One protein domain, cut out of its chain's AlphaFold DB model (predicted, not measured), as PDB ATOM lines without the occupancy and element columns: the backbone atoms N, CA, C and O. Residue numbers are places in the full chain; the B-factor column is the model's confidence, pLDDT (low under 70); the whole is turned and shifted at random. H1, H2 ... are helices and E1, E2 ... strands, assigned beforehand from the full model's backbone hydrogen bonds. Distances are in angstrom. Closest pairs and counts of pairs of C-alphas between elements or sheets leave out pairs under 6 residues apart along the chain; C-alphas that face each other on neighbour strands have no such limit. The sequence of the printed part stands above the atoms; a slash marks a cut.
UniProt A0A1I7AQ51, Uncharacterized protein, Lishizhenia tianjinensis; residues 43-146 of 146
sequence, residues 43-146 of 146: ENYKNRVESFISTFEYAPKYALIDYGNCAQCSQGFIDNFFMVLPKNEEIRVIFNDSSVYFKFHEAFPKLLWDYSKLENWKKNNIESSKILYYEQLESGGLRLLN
ATOM      1  N   GLU A  43     -25.506  42.410  15.729       68.44
ATOM      2  CA  GLU A  43     -26.896  42.863  15.677       68.44
ATOM      3  C   GLU A  43     -27.897  41.788  16.125       68.44
ATOM      4  O   GLU A  43     -28.731  42.052  16.989       68.44
ATOM      5  N   ASN A  44     -27.749  40.543  15.659       70.06
ATOM      6  CA  ASN A  44     -28.597  39.431  16.111       70.06
ATOM      7  C   ASN A  44     -28.402  39.135  17.601       70.06
ATOM      8  O   ASN A  44     -29.354  38.817  18.314       70.06
ATOM      9  N   TYR A  45     -27.162  39.272  18.075       73.81
ATOM     10  CA  TYR A  45     -26.841  39.124  19.486       73.81
ATOM     11  C   TYR A  45     -27.496  40.219  20.339       73.81
ATOM     12  O   TYR A  45     -28.093  39.928  21.374       73.81
ATOM     13  N   LYS A  46     -27.448  41.476  19.874       76.50
ATOM     14  CA  LYS A  46     -28.065  42.618  20.559       76.50
ATOM     15  C   LYS A  46     -29.573  42.422  20.753       76.50
ATOM     16  O   LYS A  46     -30.042  42.540  21.880       76.50
ATOM     17  N   ASN A  47     -30.301  42.056  19.699       80.44
ATOM     18  CA  ASN A  47     -31.761  41.920  19.758       80.44
ATOM     19  C   ASN A  47     -32.214  40.825  20.742       80.44
ATOM     20  O   ASN A  47     -33.210  40.984  21.446       80.44
ATOM     21  N   ARG A  48     -31.469  39.714  20.829       79.25
ATOM     22  CA  ARG A  48     -31.733  38.646  21.811       79.25
ATOM     23  C   ARG A  48     -31.556  39.132  23.247       79.25
ATOM     24  O   ARG A  48     -32.413  38.872  24.090       79.25
ATOM     25  N   VAL A  49     -30.468  39.857  23.507       81.75
ATOM     26  CA  VAL A  49     -30.186  40.434  24.827       81.75
ATOM     27  C   VAL A  49     -31.239  41.471  25.213       81.75
ATOM     28  O   VAL A  49     -31.750  41.420  26.327       81.75
ATOM     29  N   GLU A  50     -31.633  42.347  24.288       83.62
ATOM     30  CA  GLU A  50     -32.717  43.313  24.505       83.62
ATOM     31  C   GLU A  50     -34.041  42.618  24.852       83.62
ATOM     32  O   GLU A  50     -34.687  42.981  25.834       83.62
ATOM     33  N   SER A  51     -34.410  41.564  24.115       84.94
ATOM     34  CA  SER A  51     -35.620  40.783  24.401       84.94
ATOM     35  C   SER A  51     -35.590  40.141  25.789       84.94
ATOM     36  O   SER A  51     -36.614  40.102  26.464       84.94
ATOM     37  N   PHE A  52     -34.442  39.643  26.240       86.50
ATOM     38  CA  PHE A  52     -34.313  39.073  27.580       86.50
ATOM     39  C   PHE A  52     -34.396  40.133  28.672       86.50
ATOM     40  O   PHE A  52     -35.131  39.953  29.641       86.50
ATOM     41  N   ILE A  53     -33.689  41.252  28.501       86.88
ATOM     42  CA  ILE A  53     -33.708  42.365  29.456       86.88
ATOM     43  C   ILE A  53     -35.128  42.920  29.613       86.88
ATOM     44  O   ILE A  53     -35.524  43.250  30.725       86.88
ATOM     45  N   SER A  54     -35.927  42.930  28.541       85.31
ATOM     46  CA  SER A  54     -37.327  43.381  28.582       85.31
ATOM     47  C   SER A  54     -38.240  42.580  29.524       85.31
ATOM     48  O   SER A  54     -39.356  43.008  29.805       85.31
ATOM     49  N   THR A  55     -37.785  41.423  30.021       84.81
ATOM     50  CA  THR A  55     -38.525  40.623  31.013       84.81
ATOM     51  C   THR A  55     -38.334  41.096  32.456       84.81
ATOM     52  O   THR A  55     -39.035  40.613  33.344       84.81
ATOM     53  N   PHE A  56     -37.420  42.039  32.690       84.06
ATOM     54  CA  PHE A  56     -37.125  42.618  33.999       84.06
ATOM     55  C   PHE A  56     -37.639  44.061  34.073       84.06
ATOM     56  O   PHE A  56     -37.904  44.690  33.048       84.06
ATOM     57  N   GLU A  57     -37.816  44.596  35.283       78.75
ATOM     58  CA  GLU A  57     -38.314  45.970  35.421       78.75
ATOM     59  C   GLU A  57     -37.296  46.990  34.894       78.75
ATOM     60  O   GLU A  57     -36.079  46.778  34.951       78.75
ATOM     61  N   TYR A  58     -37.816  48.133  34.446       74.62
ATOM     62  CA  TYR A  58     -37.032  49.209  33.854       74.62
ATOM     63  C   TYR A  58     -36.011  49.794  34.839       74.62
ATOM     64  O   TYR A  58     -36.366  50.548  35.740       74.62
ATOM     65  N   ALA A  59     -34.737  49.463  34.628       83.94
ATOM     66  CA  ALA A  59     -33.583  50.130  35.219       83.94
ATOM     67  C   ALA A  59     -32.849  50.958  34.148       83.94
ATOM     68  O   ALA A  59     -32.821  50.557  32.982       83.94
ATOM     69  N   PRO A  60     -32.203  52.083  34.507       86.50
ATOM     70  CA  PRO A  60     -31.484  52.905  33.533       86.50
ATOM     71  C   PRO A  60     -30.256  52.183  32.961       86.50
ATOM     72  O   PRO A  60     -29.846  52.446  31.827       86.50
ATOM     73  N   LYS A  61     -29.668  51.257  33.728       89.56
ATOM     74  CA  LYS A  61     -28.506  50.468  33.317       89.56
ATOM     75  C   LYS A  61     -28.644  49.008  33.724       89.56
ATOM     76  O   LYS A  61     -29.175  48.698  34.790       89.56
ATOM     77  N   TYR A  62     -28.097  48.124  32.894       89.44
ATOM     78  CA  TYR A  62     -28.111  46.679  33.107       89.44
ATOM     79  C   TYR A  62     -26.708  46.104  33.020       89.44
ATOM     80  O   TYR A  62     -25.932  46.472  32.141       89.44
ATOM     81  N   ALA A  63     -26.407  45.147  33.884       87.88
ATOM     82  CA  ALA A  63     -25.211  44.330  33.802       87.88
ATOM     83  C   ALA A  63     -25.615  42.861  33.672       87.88
ATOM     84  O   ALA A  63     -26.228  42.296  34.573       87.88
ATOM     85  N   LEU A  64     -25.289  42.247  32.538       84.94
ATOM     86  CA  LEU A  64     -25.543  40.835  32.280       84.94
ATOM     87  C   LEU A  64     -24.282  40.054  32.576       84.94
ATOM     88  O   LEU A  64     -23.246  40.260  31.939       84.94
ATOM     89  N   ILE A  65     -24.391  39.159  33.547       80.25
ATOM     90  CA  ILE A  65     -23.291  38.340  34.020       80.25
ATOM     91  C   ILE A  65     -23.679  36.882  33.792       80.25
ATOM     92  O   ILE A  65     -24.244  36.207  34.651       80.25
ATOM     93  N   ASP A  66     -23.397  36.438  32.571       73.38
ATOM     94  CA  ASP A  66     -23.445  35.035  32.181       73.38
ATOM     95  C   ASP A  66     -22.064  34.433  32.408       73.38
ATOM     96  O   ASP A  66     -21.080  34.812  31.759       73.38
ATOM     97  N   TYR A  67     -21.991  33.525  33.369       68.19
ATOM     98  CA  TYR A  67     -20.817  32.705  33.583       68.19
ATOM     99  C   TYR A  67     -21.231  31.246  33.496       68.19
ATOM    100  O   TYR A  67     -21.819  30.682  34.415       68.19
ATOM    101  N   GLY A  68     -20.871  30.602  32.385       58.62
ATOM    102  CA  GLY A  68     -20.799  29.145  32.349       58.62
ATOM    103  C   GLY A  68     -19.860  28.621  33.448       58.62
ATOM    104  O   GLY A  68     -18.979  29.351  33.893       58.62
ATOM    105  N   ASN A  69     -20.046  27.351  33.836       51.78
ATOM    106  CA  ASN A  69     -19.450  26.561  34.941       51.78
ATOM    107  C   ASN A  69     -17.956  26.750  35.345       51.78
ATOM    108  O   ASN A  69     -17.494  26.077  36.261       51.78
ATOM    109  N   CYS A  70     -17.176  27.633  34.726       53.06
ATOM    110  CA  CYS A  70     -15.800  27.975  35.095       53.06
ATOM    111  C   CYS A  70     -15.697  29.129  36.117       53.06
ATOM    112  O   CYS A  70     -14.725  29.882  36.077       53.06
ATOM    113  N   ALA A  71     -16.658  29.270  37.039       49.50
ATOM    114  CA  ALA A  71     -16.788  30.390  37.987       49.50
ATOM    115  C   ALA A  71     -15.502  30.772  38.763       49.50
ATOM    116  O   ALA A  71     -15.335  31.925  39.161       49.50
ATOM    117  N   GLN A  72     -14.558  29.842  38.954       50.38
ATOM    118  CA  GLN A  72     -13.279  30.123  39.620       50.38
ATOM    119  C   GLN A  72     -12.265  30.876  38.741       50.38
ATOM    120  O   GLN A  72     -11.480  31.665  39.261       50.38
ATOM    121  N   CYS A  73     -12.277  30.685  37.419       51.69
ATOM    122  CA  CYS A  73     -11.283  31.283  36.515       51.69
ATOM    123  C   CYS A  73     -11.515  32.779  36.259       51.69
ATOM    124  O   CYS A  73     -10.678  33.451  35.659       51.69
ATOM    125  N   SER A  74     -12.654  33.302  36.695       60.50
ATOM    126  CA  SER A  74     -13.146  34.628  36.335       60.50
ATOM    127  C   SER A  74     -13.570  35.481  37.524       60.50
ATOM    128  O   SER A  74     -13.973  36.631  37.344       60.50
ATOM    129  N   GLN A  75     -13.415  34.966  38.745       67.81
ATOM    130  CA  GLN A  75     -13.789  35.679  39.961       67.81
ATOM    131  C   GLN A  75     -13.118  37.059  40.055       67.81
ATOM    132  O   GLN A  75     -13.791  38.041  40.346       67.81
ATOM    133  N   GLY A  76     -11.833  37.163  39.694       72.00
ATOM    134  CA  GLY A  76     -11.114  38.442  39.685       72.00
ATOM    135  C   GLY A  76     -11.698  39.480  38.717       72.00
ATOM    136  O   GLY A  76     -11.652  40.673  39.001       72.00
ATOM    137  N   PHE A  77     -12.302  39.058  37.601       75.12
ATOM    138  CA  PHE A  77     -12.991  39.981  36.692       75.12
ATOM    139  C   PHE A  77     -14.293  40.510  37.293       75.12
ATOM    140  O   PHE A  77     -14.601  41.686  37.126       75.12
ATOM    141  N   ILE A  78     -15.035  39.659  38.004       77.56
ATOM    142  CA  ILE A  78     -16.279  40.042  38.681       77.56
ATOM    143  C   ILE A  78     -15.975  40.973  39.858       77.56
ATOM    144  O   ILE A  78     -16.592  42.030  39.974       77.56
ATOM    145  N   ASP A  79     -14.977  40.623  40.674       77.69
ATOM    146  CA  ASP A  79     -14.493  41.453  41.779       77.69
ATOM    147  C   ASP A  79     -14.108  42.855  41.260       77.69
ATOM    148  O   ASP A  79     -14.605  43.868  41.755       77.69
ATOM    149  N   ASN A  80     -13.312  42.925  40.185       80.50
ATOM    150  CA  ASN A  80     -12.923  44.195  39.567       80.50
ATOM    151  C   ASN A  80     -14.115  44.973  39.001       80.50
ATOM    152  O   ASN A  80     -14.178  46.186  39.187       80.50
ATOM    153  N   PHE A  81     -15.057  44.299  38.332       83.25
ATOM    154  CA  PHE A  81     -16.259  44.931  37.785       83.25
ATOM    155  C   PHE A  81     -17.038  45.670  38.876       83.25
ATOM    156  O   PHE A  81     -17.309  46.861  38.739       83.25
ATOM    157  N   PHE A  82     -17.321  45.006  39.997       80.19
ATOM    158  CA  PHE A  82     -18.056  45.626  41.097       80.19
ATOM    159  C   PHE A  82     -17.275  46.738  41.805       80.19
ATOM    160  O   PHE A  82     -17.877  47.708  42.266       80.19
ATOM    161  N   MET A  83     -15.943  46.649  41.867       80.62
ATOM    162  CA  MET A  83     -15.107  47.710  42.442       80.62
ATOM    163  C   MET A  83     -15.127  49.009  41.629       80.62
ATOM    164  O   MET A  83     -14.959  50.084  42.211       80.62
ATOM    165  N   VAL A  84     -15.321  48.923  40.310       80.75
ATOM    166  CA  VAL A  84     -15.347  50.092  39.415       80.75
ATOM    167  C   VAL A  84     -16.756  50.584  39.097       80.75
ATOM    168  O   VAL A  84     -16.898  51.630  38.462       80.75
ATOM    169  N   LEU A  85     -17.797  49.870  39.541       76.31
ATOM    170  CA  LEU A  85     -19.171  50.308  39.330       76.31
ATOM    171  C   LEU A  85     -19.420  51.669  40.003       76.31
ATOM    172  O   LEU A  85     -19.058  51.873  41.171       76.31
ATOM    173  N   PRO A  86     -20.080  52.608  39.309       74.50
ATOM    174  CA  PRO A  86     -20.421  53.894  39.896       74.50
ATOM    175  C   PRO A  86     -21.356  53.720  41.103       74.50
ATOM    176  O   PRO A  86     -22.483  53.251  40.988       74.50
ATOM    177  N   LYS A  87     -20.907  54.155  42.287       72.50
ATOM    178  CA  LYS A  87     -21.617  53.963  43.574       72.50
ATOM    179  C   LYS A  87     -22.981  54.662  43.690       72.50
ATOM    180  O   LYS A  87     -23.697  54.437  44.671       72.50
ATOM    181  N   ASN A  88     -23.286  55.551  42.748       77.69
ATOM    182  CA  ASN A  88     -24.489  56.384  42.726       77.69
ATOM    183  C   ASN A  88     -25.430  56.022  41.574       77.69
ATOM    184  O   ASN A  88     -26.433  56.701  41.388       77.69
ATOM    185  N   GLU A  89     -25.095  55.004  40.785       78.50
ATOM    186  CA  GLU A  89     -25.938  54.570  39.683       78.50
ATOM    187  C   GLU A  89     -26.817  53.402  40.109       78.50
ATOM    188  O   GLU A  89     -26.371  52.467  40.774       78.50
ATOM    189  N   GLU A  90     -28.075  53.467  39.694       84.38
ATOM    190  CA  GLU A  90     -29.003  52.355  39.788       84.38
ATOM    191  C   GLU A  90     -28.722  51.399  38.629       84.38
ATOM    192  O   GLU A  90     -28.921  51.727  37.458       84.38
ATOM    193  N   ILE A  91     -28.183  50.226  38.953       87.81
ATOM    194  CA  ILE A  91     -27.819  49.213  37.966       87.81
ATOM    195  C   ILE A  91     -28.539  47.928  38.337       87.81
ATOM    196  O   ILE A  91     -28.415  47.446  39.467       87.81
ATOM    197  N   ARG A  92     -29.257  47.360  37.366       90.38
ATOM    198  CA  ARG A  92     -29.851  46.033  37.490       90.38
ATOM    199  C   ARG A  92     -28.866  44.973  37.026       90.38
ATOM    200  O   ARG A  92     -28.442  44.980  35.871       90.38
ATOM    201  N   VAL A  93     -28.473  44.079  37.920       87.75
ATOM    202  CA  VAL A  93     -27.490  43.036  37.631       87.75
ATOM    203  C   VAL A  93     -28.184  41.688  37.530       87.75
ATOM    204  O   VAL A  93     -28.821  41.240  38.479       87.75
ATOM    205  N   ILE A  94     -28.042  41.047  36.372       87.06
ATOM    206  CA  ILE A  94     -28.711  39.793  36.033       87.06
ATOM    207  C   ILE A  94     -27.666  38.681  35.963       87.06
ATOM    208  O   ILE A  94     -26.761  38.728  35.127       87.06
ATOM    209  N   PHE A  95     -27.816  37.669  36.816       85.19
ATOM    210  CA  PHE A  95     -26.905  36.524  36.914       85.19
ATOM    211  C   PHE A  95     -27.560  35.211  36.503       85.19
ATOM    212  O   PHE A  95     -28.753  35.010  36.742       85.19
ATOM    213  N   ASN A  96     -26.758  34.286  35.972       78.69
ATOM    214  CA  ASN A  96     -27.156  32.886  35.786       78.69
ATOM    215  C   ASN A  96     -26.483  31.881  36.732       78.69
ATOM    216  O   ASN A  96     -26.967  30.753  36.839       78.69
ATOM    217  N   ASP A  97     -25.424  32.285  37.439       77.00
ATOM    218  CA  ASP A  97     -24.728  31.480  38.448       77.00
ATOM    219  C   ASP A  97     -25.169  31.891  39.862       77.00
ATOM    220  O   ASP A  97     -24.948  33.021  40.309       77.00
ATOM    221  N   SER A  98     -25.799  30.958  40.580       72.44
ATOM    222  CA  SER A  98     -26.318  31.201  41.927       72.44
ATOM    223  C   SER A  98     -25.217  31.394  42.970       72.44
ATOM    224  O   SER A  98     -25.398  32.180  43.899       72.44
ATOM    225  N   SER A  99     -24.075  30.717  42.834       74.19
ATOM    226  CA  SER A  99     -22.979  30.780  43.807       74.19
ATOM    227  C   SER A  99     -22.341  32.169  43.851       74.19
ATOM    228  O   SER A  99     -22.027  32.691  44.922       74.19
ATOM    229  N   VAL A 100     -22.226  32.800  42.683       75.06
ATOM    230  CA  VAL A 100     -21.715  34.161  42.528       75.06
ATOM    231  C   VAL A 100     -22.765  35.176  42.970       75.06
ATOM    232  O   VAL A 100     -22.450  36.076  43.746       75.06
ATOM    233  N   TYR A 101     -24.019  35.003  42.539       75.69
ATOM    234  CA  TYR A 101     -25.127  35.887  42.903       75.69
ATOM    235  C   TYR A 101     -25.219  36.109  44.422       75.69
ATOM    236  O   TYR A 101     -25.157  37.247  44.890       75.69
ATOM    237  N   PHE A 102     -25.287  35.028  45.208       74.88
ATOM    238  CA  PHE A 102     -25.454  35.139  46.661       74.88
ATOM    239  C   PHE A 102     -24.240  35.757  47.360       74.88
ATOM    240  O   PHE A 102     -24.405  36.451  48.358       74.88
ATOM    241  N   LYS A 103     -23.030  35.562  46.823       78.25
ATOM    242  CA  LYS A 103     -21.802  36.129  47.392       78.25
ATOM    243  C   LYS A 103     -21.774  37.662  47.327       78.25
ATOM    244  O   LYS A 103     -21.284  38.295  48.259       78.25
ATOM    245  N   PHE A 104     -22.250  38.257  46.232       78.62
ATOM    246  CA  PHE A 104     -22.135  39.704  46.002       78.62
ATOM    247  C   PHE A 104     -23.395  40.497  46.354       78.62
ATOM    248  O   PHE A 104     -23.285  41.691  46.637       78.62
ATOM    249  N   HIS A 105     -24.558  39.843  46.396       80.19
ATOM    250  CA  HIS A 105     -25.833  40.472  46.743       80.19
ATOM    251  C   HIS A 105     -25.760  41.287  48.047       80.19
ATOM    252  O   HIS A 105     -26.203  42.433  48.097       80.19
ATOM    253  N   GLU A 106     -25.139  40.734  49.092       77.31
ATOM    254  CA  GLU A 106     -25.007  41.414  50.389       77.31
ATOM    255  C   GLU A 106     -24.013  42.586  50.364       77.31
ATOM    256  O   GLU A 106     -24.199  43.578  51.066       77.31
ATOM    257  N   ALA A 107     -22.960  42.493  49.548       79.50
ATOM    258  CA  ALA A 107     -21.885  43.482  49.507       79.50
ATOM    259  C   ALA A 107     -22.278  44.775  48.769       79.50
ATOM    260  O   ALA A 107     -21.709  45.834  49.043       79.50
ATOM    261  N   PHE A 108     -23.257  44.712  47.858       79.94
ATOM    262  CA  PHE A 108     -23.708  45.868  47.076       79.94
ATOM    263  C   PHE A 108     -25.238  46.024  47.135       79.94
ATOM    264  O   PHE A 108     -25.934  45.800  46.142       79.94
ATOM    265  N   PRO A 109     -25.785  46.475  48.279       74.75
ATOM    266  CA  PRO A 109     -27.231  46.553  48.512       74.75
ATOM    267  C   PRO A 109     -27.953  47.630  47.685       74.75
ATOM    268  O   PRO A 109     -29.176  47.701  47.707       74.75
ATOM    269  N   LYS A 110     -27.215  48.503  46.986       78.19
ATOM    270  CA  LYS A 110     -27.783  49.537  46.103       78.19
ATOM    271  C   LYS A 110     -28.066  49.041  44.685       78.19
ATOM    272  O   LYS A 110     -28.670  49.770  43.907       78.19
ATOM    273  N   LEU A 111     -27.569  47.858  44.331       83.06
ATOM    274  CA  LEU A 111     -27.832  47.262  43.030       83.06
ATOM    275  C   LEU A 111     -29.201  46.584  43.059       83.06
ATOM    276  O   LEU A 111     -29.603  46.023  44.078       83.06
ATOM    277  N   LEU A 112     -29.903  46.631  41.931       84.56
ATOM    278  CA  LEU A 112     -31.113  45.845  41.738       84.56
ATOM    279  C   LEU A 112     -30.685  44.467  41.251       84.56
ATOM    280  O   LEU A 112     -30.069  44.336  40.198       84.56
ATOM    281  N   TRP A 113     -30.947  43.436  42.037       83.62
ATOM    282  CA  TRP A 113     -30.435  42.102  41.762       83.62
ATOM    283  C   TRP A 113     -31.515  41.214  41.161       83.62
ATOM    284  O   TRP A 113     -32.584  41.064  41.745       83.62
ATOM    285  N   ASP A 114     -31.196  40.568  40.042       84.94
ATOM    286  CA  ASP A 114     -32.015  39.511  39.463       84.94
ATOM    287  C   ASP A 114     -31.195  38.242  39.260       84.94
ATOM    288  O   ASP A 114     -30.104  38.237  38.682       84.94
ATOM    289  N   TYR A 115     -31.764  37.127  39.702       82.81
ATOM    290  CA  TYR A 115     -31.239  35.803  39.416       82.81
ATOM    291  C   TYR A 115     -32.138  35.113  38.394       82.81
ATOM    292  O   TYR A 115     -33.315  34.853  38.646       82.81
ATOM    293  N   SER A 116     -31.570  34.775  37.240       81.12
ATOM    294  CA  SER A 116     -32.278  34.092  36.166       81.12
ATOM    295  C   SER A 116     -31.637  32.739  35.908       81.12
ATOM    296  O   SER A 116     -30.476  32.650  35.519       81.12
ATOM    297  N   LYS A 117     -32.404  31.666  36.107       78.12
ATOM    298  CA  LYS A 117     -31.930  30.292  35.893       78.12
ATOM    299  C   LYS A 117     -31.398  30.114  34.469       78.12
ATOM    300  O   LYS A 117     -31.986  30.630  33.522       78.12
ATOM    301  N   LEU A 118     -30.370  29.279  34.311       74.06
ATOM    302  CA  LEU A 118     -29.746  28.959  33.019       74.06
ATOM    303  C   LEU A 118     -30.749  28.595  31.903       74.06
ATOM    304  O   LEU A 118     -30.529  28.920  30.741       74.06
ATOM    305  N   GLU A 119     -31.867  27.948  32.232       76.31
ATOM    306  CA  GLU A 119     -32.920  27.618  31.262       76.31
ATOM    307  C   GLU A 119     -33.520  28.859  30.578       76.31
ATOM    308  O   GLU A 119     -33.777  28.830  29.375       76.31
ATOM    309  N   ASN A 120     -33.669  29.977  31.295       78.94
ATOM    310  CA  ASN A 120     -34.145  31.233  30.713       78.94
ATOM    311  C   ASN A 120     -33.122  31.831  29.745       78.94
ATOM    312  O   ASN A 120     -33.507  32.365  28.705       78.94
ATOM    313  N   TRP A 121     -31.831  31.716  30.054       79.25
ATOM    314  CA  TRP A 121     -30.755  32.149  29.163       79.25
ATOM    315  C   TRP A 121     -30.766  31.328  27.874       79.25
ATOM    316  O   TRP A 121     -30.819  31.898  26.788       79.25
ATOM    317  N   LYS A 122     -30.888  29.998  27.989       76.38
ATOM    318  CA  LYS A 122     -31.053  29.091  26.841       76.38
ATOM    319  C   LYS A 122     -32.301  29.405  26.018       76.38
ATOM    320  O   LYS A 122     -32.221  29.469  24.799       76.38
ATOM    321  N   LYS A 123     -33.447  29.653  26.662       81.56
ATOM    322  CA  LYS A 123     -34.707  30.001  25.980       81.56
ATOM    323  C   LYS A 123     -34.578  31.281  25.152       81.56
ATOM    324  O   LYS A 123     -35.078  31.342  24.033       81.56
ATOM    325  N   ASN A 124     -33.895  32.287  25.694       75.25
ATOM    326  CA  ASN A 124     -33.612  33.537  24.987       75.25
ATOM    327  C   ASN A 124     -32.377  33.435  24.080       75.25
ATOM    328  O   ASN A 124     -32.026  34.396  23.396       75.25
ATOM    329  N   ASN A 125     -31.756  32.253  24.028       73.50
ATOM    330  CA  ASN A 125     -30.534  31.951  23.301       73.50
ATOM    331  C   ASN A 125     -29.418  32.973  23.575       73.50
ATOM    332  O   ASN A 125     -28.757  33.474  22.658       73.50
ATOM    333  N   ILE A 126     -29.275  33.330  24.847       72.38
ATOM    334  CA  ILE A 126     -28.196  34.171  25.335       72.38
ATOM    335  C   ILE A 126     -27.126  33.244  25.875       72.38
ATOM    336  O   ILE A 126     -27.346  32.531  26.849       72.38
ATOM    337  N   GLU A 127     -25.987  33.271  25.196       66.44
ATOM    338  CA  GLU A 127     -24.778  32.562  25.576       66.44
ATOM    339  C   GLU A 127     -23.640  33.592  25.544       66.44
ATOM    340  O   GLU A 127     -23.249  34.088  24.485       66.44
ATOM    341  N   SER A 128     -23.164  34.005  26.717       61.84
ATOM    342  CA  SER A 128     -22.010  34.889  26.892       61.84
ATOM    343  C   SER A 128     -21.089  34.299  27.949       61.84
ATOM    344  O   SER A 128     -21.540  33.717  28.919       61.84
ATOM    345  N   SER A 129     -19.779  34.454  27.806       61.19
ATOM    346  CA  SER A 129     -18.829  34.122  28.883       61.19
ATOM    347  C   SER A 129     -18.141  35.376  29.419       61.19
ATOM    348  O   SER A 129     -16.987  35.336  29.835       61.19
ATOM    349  N   LYS A 130     -18.827  36.519  29.320       70.31
ATOM    350  CA  LYS A 130     -18.325  37.833  29.718       70.31
ATOM    351  C   LYS A 130     -19.433  38.683  30.318       70.31
ATOM    352  O   LYS A 130     -20.605  38.535  29.970       70.31
ATOM    353  N   ILE A 131     -19.007  39.631  31.145       77.06
ATOM    354  CA  ILE A 131     -19.852  40.696  31.673       77.06
ATOM    355  C   ILE A 131     -20.170  41.663  30.534       77.06
ATOM    356  O   ILE A 131     -19.271  42.103  29.814       77.06
ATOM    357  N   LEU A 132     -21.447  41.981  30.364       81.88
ATOM    358  CA  LEU A 132     -21.911  42.967  29.397       81.88
ATOM    359  C   LEU A 132     -22.659  44.072  30.118       81.88
ATOM    360  O   LEU A 132     -23.548  43.793  30.921       81.88
ATOM    361  N   TYR A 133     -22.323  45.316  29.802       84.50
ATOM    362  CA  TYR A 133     -22.920  46.481  30.432       84.50
ATOM    363  C   TYR A 133     -23.729  47.272  29.412       84.50
ATOM    364  O   TYR A 133     -23.249  47.557  28.320       84.50
ATOM    365  N   TYR A 134     -24.968  47.597  29.750       86.75
ATOM    366  CA  TYR A 134     -25.906  48.263  28.862       86.75
ATOM    367  C   TYR A 134     -26.500  49.494  29.528       86.75
ATOM    368  O   TYR A 134     -26.724  49.524  30.736       86.75
ATOM    369  N   GLU A 135     -26.819  50.476  28.699       89.31
ATOM    370  CA  GLU A 135     -27.576  51.664  29.066       89.31
ATOM    371  C   GLU A 135     -28.873  51.720  28.264       89.31
ATOM    372  O   GLU A 135     -28.875  51.460  27.055       89.31
ATOM    373  N   GLN A 136     -29.964  52.073  28.939       85.69
ATOM    374  CA  GLN A 136     -31.236  52.343  28.292       85.69
ATOM    375  C   GLN A 136     -31.266  53.770  27.740       85.69
ATOM    376  O   GLN A 136     -30.977  54.739  28.435       85.69
ATOM    377  N   LEU A 137     -31.622  53.891  26.465       84.69
ATOM    378  CA  LEU A 137     -31.768  55.158  25.765       84.69
ATOM    379  C   LEU A 137     -33.165  55.735  26.004       84.69
ATOM    380  O   LEU A 137     -34.138  54.995  26.133       84.69
ATOM    381  N   GLU A 138     -33.282  57.061  25.943       85.75
ATOM    382  CA  GLU A 138     -34.571  57.767  26.025       85.75
ATOM    383  C   GLU A 138     -35.570  57.309  24.949       85.75
ATOM    384  O   GLU A 138     -36.777  57.320  25.164       85.75
ATOM    385  N   SER A 139     -35.068  56.845  23.799       82.56
ATOM    386  CA  SER A 139     -35.876  56.271  22.719       82.56
ATOM    387  C   SER A 139     -36.446  54.878  23.027       82.56
ATOM    388  O   SER A 139     -37.140  54.311  22.185       82.56
ATOM    389  N   GLY A 140     -36.135  54.303  24.192       76.56
ATOM    390  CA  GLY A 140     -36.558  52.964  24.608       76.56
ATOM    391  C   GLY A 140     -35.654  51.819  24.133       76.56
ATOM    392  O   GLY A 140     -35.925  50.671  24.467       76.56
ATOM    393  N   GLY A 141     -34.584  52.101  23.379       79.31
ATOM    394  CA  GLY A 141     -33.597  51.095  22.951       79.31
ATOM    395  C   GLY A 141     -32.458  50.894  23.955       79.31
ATOM    396  O   GLY A 141     -32.285  51.711  24.856       79.31
ATOM    397  N   LEU A 142     -31.632  49.853  23.785       81.62
ATOM    398  CA  LEU A 142     -30.427  49.662  24.601       81.62
ATOM    399  C   LEU A 142     -29.143  49.956  23.814       81.62
ATOM    400  O   LEU A 142     -29.043  49.770  22.593       81.62
ATOM    401  N   ARG A 143     -28.109  50.385  24.540       83.31
ATOM    402  CA  ARG A 143     -26.749  50.590  24.036       83.31
ATOM    403  C   ARG A 143     -25.760  49.773  24.854       83.31
ATOM    404  O   ARG A 143     -25.657  49.967  26.058       83.31
ATOM    405  N   LEU A 144     -25.011  48.891  24.189       83.44
ATOM    406  CA  LEU A 144     -23.882  48.200  24.811       83.44
ATOM    407  C   LEU A 144     -22.760  49.208  25.086       83.44
ATOM    408  O   LEU A 144     -22.338  49.928  24.178       83.44
ATOM    409  N   LEU A 145     -22.283  49.224  26.323       79.75
ATOM    410  CA  LEU A 145     -21.125  49.966  26.791       79.75
ATOM    411  C   LEU A 145     -19.911  49.023  26.725       79.75
ATOM    412  O   LEU A 145     -19.980  47.889  27.204       79.75
ATOM    413  N   ASN A 146     -18.849  49.465  26.046       65.31
ATOM    414  CA  ASN A 146     -17.590  48.719  25.914       65.31
ATOM    415  C   ASN A 146     -16.672  48.961  27.109       65.31
ATOM    416  O   ASN A 146     -16.646  50.119  27.585       65.31
TER     417      ASN A 146
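AT A GLANCE: This is residues 43 to 146 of the 146 residues of an uncharacterized protein of Lishizhenia tianjinensis (UniProt A0A1I7AQ51). A strongly twisted sheet of five strands runs through the middle, with H1 crossing one face over E4 and H3 lying along the opposite face over E2. H2 and H4 are farthest from the middle, H2 only grazing the sheet and H4 off it near H1. The printed part has 104 residues, with four named helices and five named strands in the order H1 E1 H2 E2 H3 E3 H4 E4 E5; the mixed sheet runs E3 E2 E1 E4 E5, and the class is mixed, helices and strands. The whole is compact and rounded, with a radius of gyration of the C-alphas of 13.0 A and spans of 35 by 32 by 23 A.

HOW THE PARTS SIT: H1, residues 43 to 53, is on the sheet at a height of 9.6 A over the sheet and runs across E4, residues 131 to 136, at 78 degrees on the local plane. It lies over E4 with 4 of its C-alphas, and only just not over E1, residues 61 to 65, or E5, residues 142 to 145, with 2 each. The closest C-alphas of H1 and E5 are those of Glu 50 and Leu 142, 6.8 A apart. E1 is antiparallel to E4, with N 64 and O 132 at 2.8 A. H2, residues 75 to 84, only just grazes the sheet, with its residues 77 to 81. E2, residues 91 to 95, is parallel to E1, with N 63 and O 92 at 2.8 A. E1, H2 and E2 form a strand-helix-strand unit, two parallel neighbour strands with a helix between, its crossover right-handed; E2, H3 and E3, with H3 at residues 98 to 105 and E3 at residues 112 to 115, form another, also right-handed. H3 is on the face opposite to H1, at a height of 8.8 A over the sheet, along E2 at 6 degrees on the local plane; it is only just not over E3, with 2 C-alphas there. The closest C-alphas of H3 and E3 are those of His 105 and Trp 113, 7.0 A apart. H2 and H3 are near each other, with 5 pairs of C-alphas within 10 A. E3 is parallel to E2, with N 93 and O 112 at 2.8 A. H4, residues 118 to 123, is not on the sheet; H1 and H4 are close but not clearly touching, Phe 52 and Trp 121 having the closest C-alphas at 7.9 A, at a steep tilt of 58 degrees, opposite ways. E4 and E5 form an antiparallel hairpin, with N 143 and O 135 at 2.8 A. In H1, H2 and H4 every O i to N i+4 pair is within hydrogen-bond range; in H3, 3 of 4 are.

IN THESE COORDINATES: H1 begins at C-alpha 43, (-26.896, 42.863, 15.677), and is 15.4 A long. E1 is 13.2 A, H2 14.5 A, E2 12.8 A, H3 10.5 A, E3 10.3 A and H4 8.7 A long. E4, 16.6 A, begins at C-alpha 131, (-19.852, 40.696, 31.673). E5, 9.6 A, ends at C-alpha 145, (-21.125, 49.966, 26.791).

THE WHOLE: The C-alphas farthest apart are those of Gln 72 and Ser 139, 38.5 A. The printed part has no cut, and no link between elements is long. The mean pLDDT of the printed part is 77.5, with residues 43, 67 to 75, 127 to 129 and 146 under 70.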